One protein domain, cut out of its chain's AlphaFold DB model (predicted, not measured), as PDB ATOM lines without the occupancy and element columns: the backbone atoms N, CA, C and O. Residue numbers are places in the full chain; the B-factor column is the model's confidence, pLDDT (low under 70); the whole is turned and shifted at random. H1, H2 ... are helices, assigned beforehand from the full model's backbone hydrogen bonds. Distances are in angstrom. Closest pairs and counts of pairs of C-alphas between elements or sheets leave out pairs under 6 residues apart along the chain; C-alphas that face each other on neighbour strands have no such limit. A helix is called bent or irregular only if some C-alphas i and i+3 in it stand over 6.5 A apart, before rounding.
ATOM      1  N   LEU A   2     -12.702  45.399 -44.000       69.62
ATOM      2  CA  LEU A   2     -11.509  44.993 -43.231       69.62
ATOM      3  C   LEU A   2     -11.158  43.535 -43.567       69.62
ATOM      4  O   LEU A   2     -12.018  42.662 -43.483       69.62
ATOM      5  N   ASN A   3      -9.905  43.281 -43.922       69.62
ATOM      6  CA  ASN A   3      -9.371  41.959 -44.228       69.62
ATOM      7  C   ASN A   3      -8.794  41.294 -42.973       69.62
ATOM      8  O   ASN A   3      -8.351  41.968 -42.045       69.62
ATOM      9  N   ALA A   4      -8.713  39.959 -42.974       66.75
ATOM     10  CA  ALA A   4      -8.206  39.166 -41.844       66.75
ATOM     11  C   ALA A   4      -6.760  39.504 -41.419       66.75
ATOM     12  O   ALA A   4      -6.347  39.176 -40.315       66.75
ATOM     13  N   ASN A   5      -5.987  40.163 -42.287       69.62
ATOM     14  CA  ASN A   5      -4.627  40.635 -42.012       69.62
ATOM     15  C   ASN A   5      -4.569  42.115 -41.581       69.62
ATOM     16  O   ASN A   5      -3.507  42.728 -41.665       69.62
ATOM     17  N   GLY A   6      -5.699  42.721 -41.207       76.25
ATOM     18  CA  GLY A   6      -5.778  44.119 -40.771       76.25
ATOM     19  C   GLY A   6      -5.732  45.156 -41.900       76.25
ATOM     20  O   GLY A   6      -5.796  46.354 -41.635       76.25
ATOM     21  N   THR A   7      -5.628  44.731 -43.165       85.75
ATOM     22  CA  THR A   7      -5.680  45.645 -44.321       85.75
ATOM     23  C   THR A   7      -7.116  45.963 -44.724       85.75
ATOM     24  O   THR A   7      -8.052  45.293 -44.300       85.75
ATOM     25  N   HIS A   8      -7.309  46.972 -45.570       90.12
ATOM     26  CA  HIS A   8      -8.624  47.335 -46.088       90.12
ATOM     27  C   HIS A   8      -8.630  47.392 -47.604       90.12
ATOM     28  O   HIS A   8      -7.697  47.930 -48.190       90.12
ATOM     29  N   ASP A   9      -9.717  46.955 -48.225       93.50
ATOM     30  CA  ASP A   9      -9.930  47.174 -49.656       93.50
ATOM     31  C   ASP A   9     -10.643  48.510 -49.887       93.50
ATOM     32  O   ASP A   9     -11.680  48.793 -49.265       93.50
ATOM     33  N   LEU A  10     -10.033  49.351 -50.727       95.88
ATOM     34  CA  LEU A  10     -10.361  50.762 -50.907       95.88
ATOM     35  C   LEU A  10     -10.986  51.016 -52.285       95.88
ATOM     36  O   LEU A  10     -10.445  50.598 -53.313       95.88
ATOM     37  N   GLY A  11     -12.099  51.751 -52.293       95.38
ATOM     38  CA  GLY A  11     -12.760  52.238 -53.505       95.38
ATOM     39  C   GLY A  11     -13.323  51.141 -54.424       95.38
ATOM     40  O   GLY A  11     -13.379  49.969 -54.047       95.38
ATOM     41  N   PRO A  12     -13.775  51.504 -55.634       95.50
ATOM     42  CA  PRO A  12     -14.556  50.616 -56.499       95.50
ATOM     43  C   PRO A  12     -13.794  49.379 -56.984       95.50
ATOM     44  O   PRO A  12     -14.380  48.302 -57.043       95.50
ATOM     45  N   LEU A  13     -12.495  49.494 -57.284       97.00
ATOM     46  CA  LEU A  13     -11.677  48.350 -57.712       97.00
ATOM     47  C   LEU A  13     -10.971  47.641 -56.553       97.00
ATOM     48  O   LEU A  13     -10.121  46.780 -56.787       97.00
ATOM     49  N   GLN A  14     -11.368  47.962 -55.315       96.00
ATOM     50  CA  GLN A  14     -10.959  47.249 -54.104       96.00
ATOM     51  C   GLN A  14      -9.428  47.171 -53.962       96.00
ATOM     52  O   GLN A  14      -8.866  46.135 -53.621       96.00
ATOM     53  N   VAL A  15      -8.737  48.287 -54.221       96.88
ATOM     54  CA  VAL A  15      -7.278  48.373 -54.071       96.88
ATOM     55  C   VAL A  15      -6.923  48.193 -52.598       96.88
ATOM     56  O   VAL A  15      -7.380  48.948 -51.740       96.88
ATOM     57  N   ASN A  16      -6.095  47.197 -52.295       95.94
ATOM     58  CA  ASN A  16      -5.734  46.886 -50.921       95.94
ATOM     59  C   ASN A  16      -4.862  47.988 -50.290       95.94
ATOM     60  O   ASN A  16      -3.912  48.486 -50.897       95.94
ATOM     61  N   SER A  17      -5.128  48.331 -49.030       96.00
ATOM     62  CA  SER A  17      -4.457  49.425 -48.326       96.00
ATOM     63  C   SER A  17      -2.965  49.193 -48.080       96.00
ATOM     64  O   SER A  17      -2.262  50.150 -47.765       96.00
ATOM     65  N   SER A  18      -2.461  47.964 -48.242       95.44
ATOM     66  CA  SER A  18      -1.016  47.680 -48.220       95.44
ATOM     67  C   SER A  18      -0.237  48.408 -49.323       95.44
ATOM     68  O   SER A  18       0.961  48.629 -49.169       95.44
ATOM     69  N   TRP A  19      -0.901  48.855 -50.395       96.44
ATOM     70  CA  TRP A  19      -0.276  49.630 -51.470       96.44
ATOM     71  C   TRP A  19      -0.135  51.126 -51.168       96.44
ATOM     72  O   TRP A  19       0.601  51.819 -51.873       96.44
ATOM     73  N   VAL A  20      -0.796  51.638 -50.121       97.75
ATOM     74  CA  VAL A  20      -0.784  53.072 -49.780       97.75
ATOM     75  C   VAL A  20       0.639  53.620 -49.594       97.75
ATOM     76  O   VAL A  20       0.927  54.649 -50.205       97.75
ATOM     77  N   PRO A  21       1.560  52.969 -48.850       97.81
ATOM     78  CA  PRO A  21       2.929  53.472 -48.705       97.81
ATOM     79  C   PRO A  21       3.677  53.568 -50.041       97.81
ATOM     80  O   PRO A  21       4.374  54.548 -50.291       97.81
ATOM     81  N   LYS A  22       3.489  52.587 -50.936       97.12
ATOM     82  CA  LYS A  22       4.130  52.586 -52.257       97.12
ATOM     83  C   LYS A  22       3.611  53.728 -53.128       97.12
ATOM     84  O   LYS A  22       4.400  54.440 -53.738       97.12
ATOM     85  N   PHE A  23       2.297  53.935 -53.163       97.88
ATOM     86  CA  PHE A  23       1.708  55.041 -53.917       97.88
ATOM     87  C   PHE A  23       2.055  56.410 -53.322       97.88
ATOM     88  O   PHE A  23       2.283  57.350 -54.080       97.88
ATOM     89  N   ALA A  24       2.160  56.528 -51.998       98.25
ATOM     90  CA  ALA A  24       2.643  57.743 -51.341       98.25
ATOM     91  C   ALA A  24       4.064  58.098 -51.804       98.25
ATOM     92  O   ALA A  24       4.301  59.224 -52.234       98.25
ATOM     93  N   ALA A  25       4.969  57.113 -51.825       97.81
ATOM     94  CA  ALA A  25       6.327  57.296 -52.329       97.81
ATOM     95  C   ALA A  25       6.355  57.676 -53.822       97.81
ATOM     96  O   ALA A  25       7.050  58.613 -54.199       97.81
ATOM     97  N   LEU A  26       5.567  56.997 -54.665       96.06
ATOM     98  CA  LEU A  26       5.525  57.256 -56.112       96.06
ATOM     99  C   LEU A  26       4.935  58.625 -56.473       96.06
ATOM    100  O   LEU A  26       5.326  59.218 -57.472       96.06
ATOM    101  N   THR A  27       3.974  59.116 -55.690       96.19
ATOM    102  CA  THR A  27       3.277  60.382 -55.970       96.19
ATOM    103  C   THR A  27       3.872  61.580 -55.232       96.19
ATOM    104  O   THR A  27       3.492  62.715 -55.518       96.19
ATOM    105  N   GLY A  28       4.761  61.349 -54.258       97.81
ATOM    106  CA  GLY A  28       5.261  62.387 -53.354       97.81
ATOM    107  C   GLY A  28       4.173  62.973 -52.446       97.81
ATOM    108  O   GLY A  28       4.292  64.107 -51.984       97.81
ATOM    109  N   ARG A  29       3.074  62.241 -52.223       98.19
ATOM    110  CA  ARG A  29       1.922  62.702 -51.434       98.19
ATOM    111  C   ARG A  29       1.853  61.986 -50.088       98.19
ATOM    112  O   ARG A  29       2.255  60.828 -49.992       98.19
ATOM    113  N   PRO A  30       1.281  62.623 -49.050       98.38
ATOM    114  CA  PRO A  30       1.066  61.964 -47.767       98.38
ATOM    115  C   PRO A  30       0.220  60.691 -47.906       98.38
ATOM    116  O   PRO A  30      -0.753  60.656 -48.663       98.38
ATOM    117  N   ALA A  31       0.531  59.664 -47.113       97.81
ATOM    118  CA  ALA A  31      -0.212  58.399 -47.107       97.81
ATOM    119  C   ALA A  31      -1.718  58.589 -46.846       97.81
ATOM    120  O   ALA A  31      -2.545  57.914 -47.460       97.81
ATOM    121  N   LEU A  32      -2.085  59.542 -45.981       97.44
ATOM    122  CA  LEU A  32      -3.483  59.894 -45.718       97.44
ATOM    123  C   LEU A  32      -4.180  60.463 -46.961       97.44
ATOM    124  O   LEU A  32      -5.309  60.076 -47.248       97.44
ATOM    125  N   THR A  33      -3.497  61.314 -47.732       98.25
ATOM    126  CA  THR A  33      -4.008  61.866 -48.994       98.25
ATOM    127  C   THR A  33      -4.219  60.765 -50.029       98.25
ATOM    128  O   THR A  33      -5.293  60.671 -50.614       98.25
ATOM    129  N   VAL A  34      -3.240  59.873 -50.201       98.50
ATOM    130  CA  VAL A  34      -3.354  58.735 -51.127       98.50
ATOM    131  C   VAL A  34      -4.490  57.801 -50.724       98.50
ATOM    132  O   VAL A  34      -5.281  57.392 -51.572       98.50
ATOM    133  N   ARG A  35      -4.618  57.478 -49.429       98.06
ATOM    134  CA  ARG A  35      -5.738  56.673 -48.928       98.06
ATOM    135  C   ARG A  35      -7.075  57.359 -49.208       98.06
ATOM    136  O   ARG A  35      -8.006  56.688 -49.641       98.06
ATOM    137  N   TYR A  36      -7.167  58.668 -48.970       97.88
ATOM    138  CA  TYR A  36      -8.371  59.446 -49.245       97.88
ATOM    139  C   TYR A  36      -8.743  59.400 -50.732       97.88
ATOM    140  O   TYR A  36      -9.900  59.129 -51.041       97.88
ATOM    141  N   TRP A  37      -7.785  59.576 -51.645       98.44
ATOM    142  CA  TRP A  37      -8.029  59.469 -53.087       98.44
ATOM    143  C   TRP A  37      -8.422  58.056 -53.515       98.44
ATOM    144  O   TRP A  37      -9.388  57.897 -54.247       98.44
ATOM    145  N   LEU A  38      -7.763  57.014 -52.999       98.12
ATOM    146  CA  LEU A  38      -8.160  55.629 -53.286       98.12
ATOM    147  C   LEU A  38      -9.608  55.327 -52.874       98.12
ATOM    148  O   LEU A  38     -10.204  54.420 -53.449       98.12
ATOM    149  N   ILE A  39     -10.164  56.040 -51.891       97.69
ATOM    150  CA  ILE A  39     -11.552  55.870 -51.443       97.69
ATOM    151  C   ILE A  39     -12.512  56.774 -52.230       97.69
ATOM    152  O   ILE A  39     -13.562  56.300 -52.656       97.69
ATOM    153  N   ASN A  40     -12.166  58.054 -52.399       97.69
ATOM    154  CA  ASN A  40     -13.108  59.105 -52.803       97.69
ATOM    155  C   ASN A  40     -12.895  59.637 -54.226       97.69
ATOM    156  O   ASN A  40     -13.749  60.362 -54.723       97.69
ATOM    157  N   ASP A  41     -11.788  59.291 -54.883       98.00
ATOM    158  CA  ASP A  41     -11.515  59.638 -56.278       98.00
ATOM    159  C   ASP A  41     -11.555  58.358 -57.139       98.00
ATOM    160  O   ASP A  41     -10.590  57.581 -57.171       98.00
ATOM    161  N   PRO A  42     -12.673  58.101 -57.849       96.62
ATOM    162  CA  PRO A  42     -12.808  56.929 -58.706       96.62
ATOM    163  C   PRO A  42     -11.763  56.878 -59.824       96.62
ATOM    164  O   PRO A  42     -11.308  55.789 -60.173       96.62
ATOM    165  N   CYS A  43     -11.352  58.029 -60.364       97.94
ATOM    166  CA  CYS A  43     -10.350  58.078 -61.425       97.94
ATOM    167  C   CYS A  43      -8.988  57.642 -60.883       97.94
ATOM    168  O   CYS A  43      -8.324  56.799 -61.493       97.94
ATOM    169  N   PHE A  44      -8.603  58.144 -59.706       97.94
ATOM    170  CA  PHE A  44      -7.379  57.713 -59.033       97.94
ATOM    171  C   PHE A  44      -7.413  56.214 -58.706       97.94
ATOM    172  O   PHE A  44      -6.449  55.500 -58.990       97.94
ATOM    173  N   ASN A  45      -8.531  55.710 -58.169       98.44
ATOM    174  CA  ASN A  45      -8.687  54.290 -57.844       98.44
ATOM    175  C   ASN A  45      -8.530  53.390 -59.081       98.44
ATOM    176  O   ASN A  45      -7.769  52.420 -59.044       98.44
ATOM    177  N   VAL A  46      -9.194  53.739 -60.189       98.19
ATOM    178  CA  VAL A  46      -9.126  52.970 -61.439       98.19
ATOM    179  C   VAL A  46      -7.715  52.974 -62.022       98.19
ATOM    180  O   VAL A  46      -7.220  51.921 -62.426       98.19
ATOM    181  N   GLN A  47      -7.031  54.119 -62.024       98.25
ATOM    182  CA  GLN A  47      -5.662  54.196 -62.540       98.25
ATOM    183  C   GLN A  47      -4.665  53.436 -61.658       98.25
ATOM    184  O   GLN A  47      -3.790  52.744 -62.184       98.25
ATOM    185  N   ALA A  48      -4.817  53.493 -60.333       98.06
ATOM    186  CA  ALA A  48      -3.999  52.720 -59.402       98.06
ATOM    187  C   ALA A  48      -4.173  51.207 -59.620       98.06
ATOM    188  O   ALA A  48      -3.187  50.475 -59.736       98.06
ATOM    189  N   ALA A  49      -5.419  50.739 -59.739       98.06
ATOM    190  CA  ALA A  49      -5.720  49.341 -60.026       98.06
ATOM    191  C   ALA A  49      -5.185  48.900 -61.399       98.06
ATOM    192  O   ALA A  49      -4.559  47.845 -61.499       98.06
ATOM    193  N   ARG A  50      -5.355  49.728 -62.442       98.00
ATOM    194  CA  ARG A  50      -4.789  49.485 -63.779       98.00
ATOM    195  C   ARG A  50      -3.273  49.338 -63.717       98.00
ATOM    196  O   ARG A  50      -2.735  48.413 -64.316       98.00
ATOM    197  N   TRP A  51      -2.587  50.222 -62.998       97.69
ATOM    198  CA  TRP A  51      -1.135  50.157 -62.852       97.69
ATOM    199  C   TRP A  51      -0.684  48.856 -62.172       97.69
ATOM    200  O   TRP A  51       0.228  48.194 -62.663       97.69
ATOM    201  N   LEU A  52      -1.366  48.440 -61.097       97.69
ATOM    202  CA  LEU A  52      -1.095  47.163 -60.425       97.69
ATOM    203  C   LEU A  52      -1.337  45.962 -61.345       97.69
ATOM    204  O   LEU A  52      -0.510  45.053 -61.397       97.69
ATOM    205  N   PHE A  53      -2.446  45.966 -62.085       98.00
ATOM    206  CA  PHE A  53      -2.765  44.911 -63.040       98.00
ATOM    207  C   PHE A  53      -1.725  44.826 -64.162       98.00
ATOM    208  O   PHE A  53      -1.255  43.737 -64.474       98.00
ATOM    209  N   LEU A  54      -1.315  45.960 -64.739       97.94
ATOM    210  CA  LEU A  54      -0.300  45.988 -65.792       97.94
ATOM    211  C   LEU A  54       1.073  45.538 -65.284       97.94
ATOM    212  O   LEU A  54       1.768  44.826 -66.001       97.94
ATOM    213  N   ALA A  55       1.448  45.874 -64.048       96.19
ATOM    214  CA  ALA A  55       2.670  45.356 -63.433       96.19
ATOM    215  C   ALA A  55       2.616  43.827 -63.244       96.19
ATOM    216  O   ALA A  55       3.603  43.127 -63.477       96.19
ATOM    217  N   ALA A  56       1.452  43.285 -62.871       96.62
ATOM    218  CA  ALA A  56       1.246  41.840 -62.817       96.62
ATOM    219  C   ALA A  56       1.323  41.217 -64.219       96.62
ATOM    220  O   ALA A  56       2.055  40.258 -64.417       96.62
ATOM    221  N   LEU A  57       0.656  41.807 -65.210       98.12
ATOM    222  CA  LEU A  57       0.674  41.329 -66.592       98.12
ATOM    223  C   LEU A  57       2.079  41.342 -67.197       98.12
ATOM    224  O   LEU A  57       2.471  40.385 -67.855       98.12
ATOM    225  N   GLN A  58       2.855  42.392 -66.936       97.94
ATOM    226  CA  GLN A  58       4.238  42.493 -67.392       97.94
ATOM    227  C   GLN A  58       5.118  41.382 -66.809       97.94
ATOM    228  O   GLN A  58       6.024  40.904 -67.482       97.94
ATOM    229  N   THR A  59       4.867  40.972 -65.563       95.69
ATOM    230  CA  THR A  59       5.655  39.921 -64.903       95.69
ATOM    231  C   THR A  59       5.183  38.514 -65.259       95.69
ATOM    232  O   THR A  59       6.003  37.601 -65.305       95.69
ATOM    233  N   THR A  60       3.889  38.315 -65.518       96.44
ATOM    234  CA  THR A  60       3.324  36.988 -65.801       96.44
ATOM    235  C   THR A  60       3.274  36.646 -67.284       96.44
ATOM    236  O   THR A  60       3.283  35.465 -67.613       96.44
ATOM    237  N   GLY A  61       3.144  37.638 -68.170       97.62
ATOM    238  CA  GLY A  61       2.887  37.435 -69.602       97.62
ATOM    239  C   GLY A  61       1.525  36.798 -69.924       97.62
ATOM    240  O   GLY A  61       1.209  36.587 -71.088       97.62
TER     241      GLY A  61
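AT A GLANCE: This is residues 2 to 61 of the 99 residues of an uncharacterized protein of Sphingobium lactosutens DS20 (UniProt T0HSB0). Three helices follow one another, each turned steeply from the one before: H1 and H2 pack together in a small body, and the long helix H3 starts at a corner with H2 and ends as an arm whose residues 53 to 61 stick out. The unnamed stretch of residues 2 to 16 comes before H1, and it folds back on itself where residues 9 to 10 pair with residues 15 to 16. The printed part has 60 residues with three named helices, H1, H2 and H3 in that order along the chain, and no named strand; its class is all helix. The whole is compact, with a radius of gyration of the C-alphas of 11.4 A, and the C-alphas span 33 by 29 by 20 A.

HOW THE PARTS SIT: Look first at H3, residues 42 to 60, the longest helix. With its residues 44 to 48 alone it touches H2, residues 31 to 40, only at the corner by their tight link; the closest C-alphas are those of Leu 38 and Asn 45, 4.8 A apart. The lines of H2 and H3 are about perpendicular, at 75 degrees. From H2 go back to H1, residues 17 to 27, which touches it: the closest C-alphas, of Ala 24 and Ala 31, are 5.1 A apart. H1 and H2 run opposite ways at a steep tilt of 69 degrees, only just short of about perpendicular. H1 and H3 are only just apart, the closest C-alphas being 8.2 A from each other. Before H1, find residues 9 to 10 in a short antiparallel pairing with residues 15 to 16. In H2 and H3 every O i to N i+4 pair is within hydrogen-bond range; in H1 it is 5 of 7.

IN THESE COORDINATES: Find C-alpha 42 at (-12.808, 56.929, -58.706); from there H3 runs 26.6 A to C-alpha 60 at (3.324, 36.988, -65.801). H2 runs 14.1 A from C-alpha 31 to C-alpha 40. H1 begins at C-alpha 17, at (-4.457, 49.425, -48.326), and runs 15.4 A to C-alpha 27. H1 is irregular: C-alphas 18 and 21 are 7.0 A apart, and its line is a rough one.

THE WHOLE: The two C-alphas farthest apart are those of Leu 32 and Gly 61, at 33.4 A. Without residues 53 to 61, which stand free and of which 53 to 60 belong to H3, the body of 51 residues spans 29 by 18 by 18 A. The printed part has no cut, and both links, H1 to H2 and H2 to H3, are tight. Look at the B-factor column for the model's confidence: the mean pLDDT of the printed part is 94.7, and residues 2 to 5 are under 70.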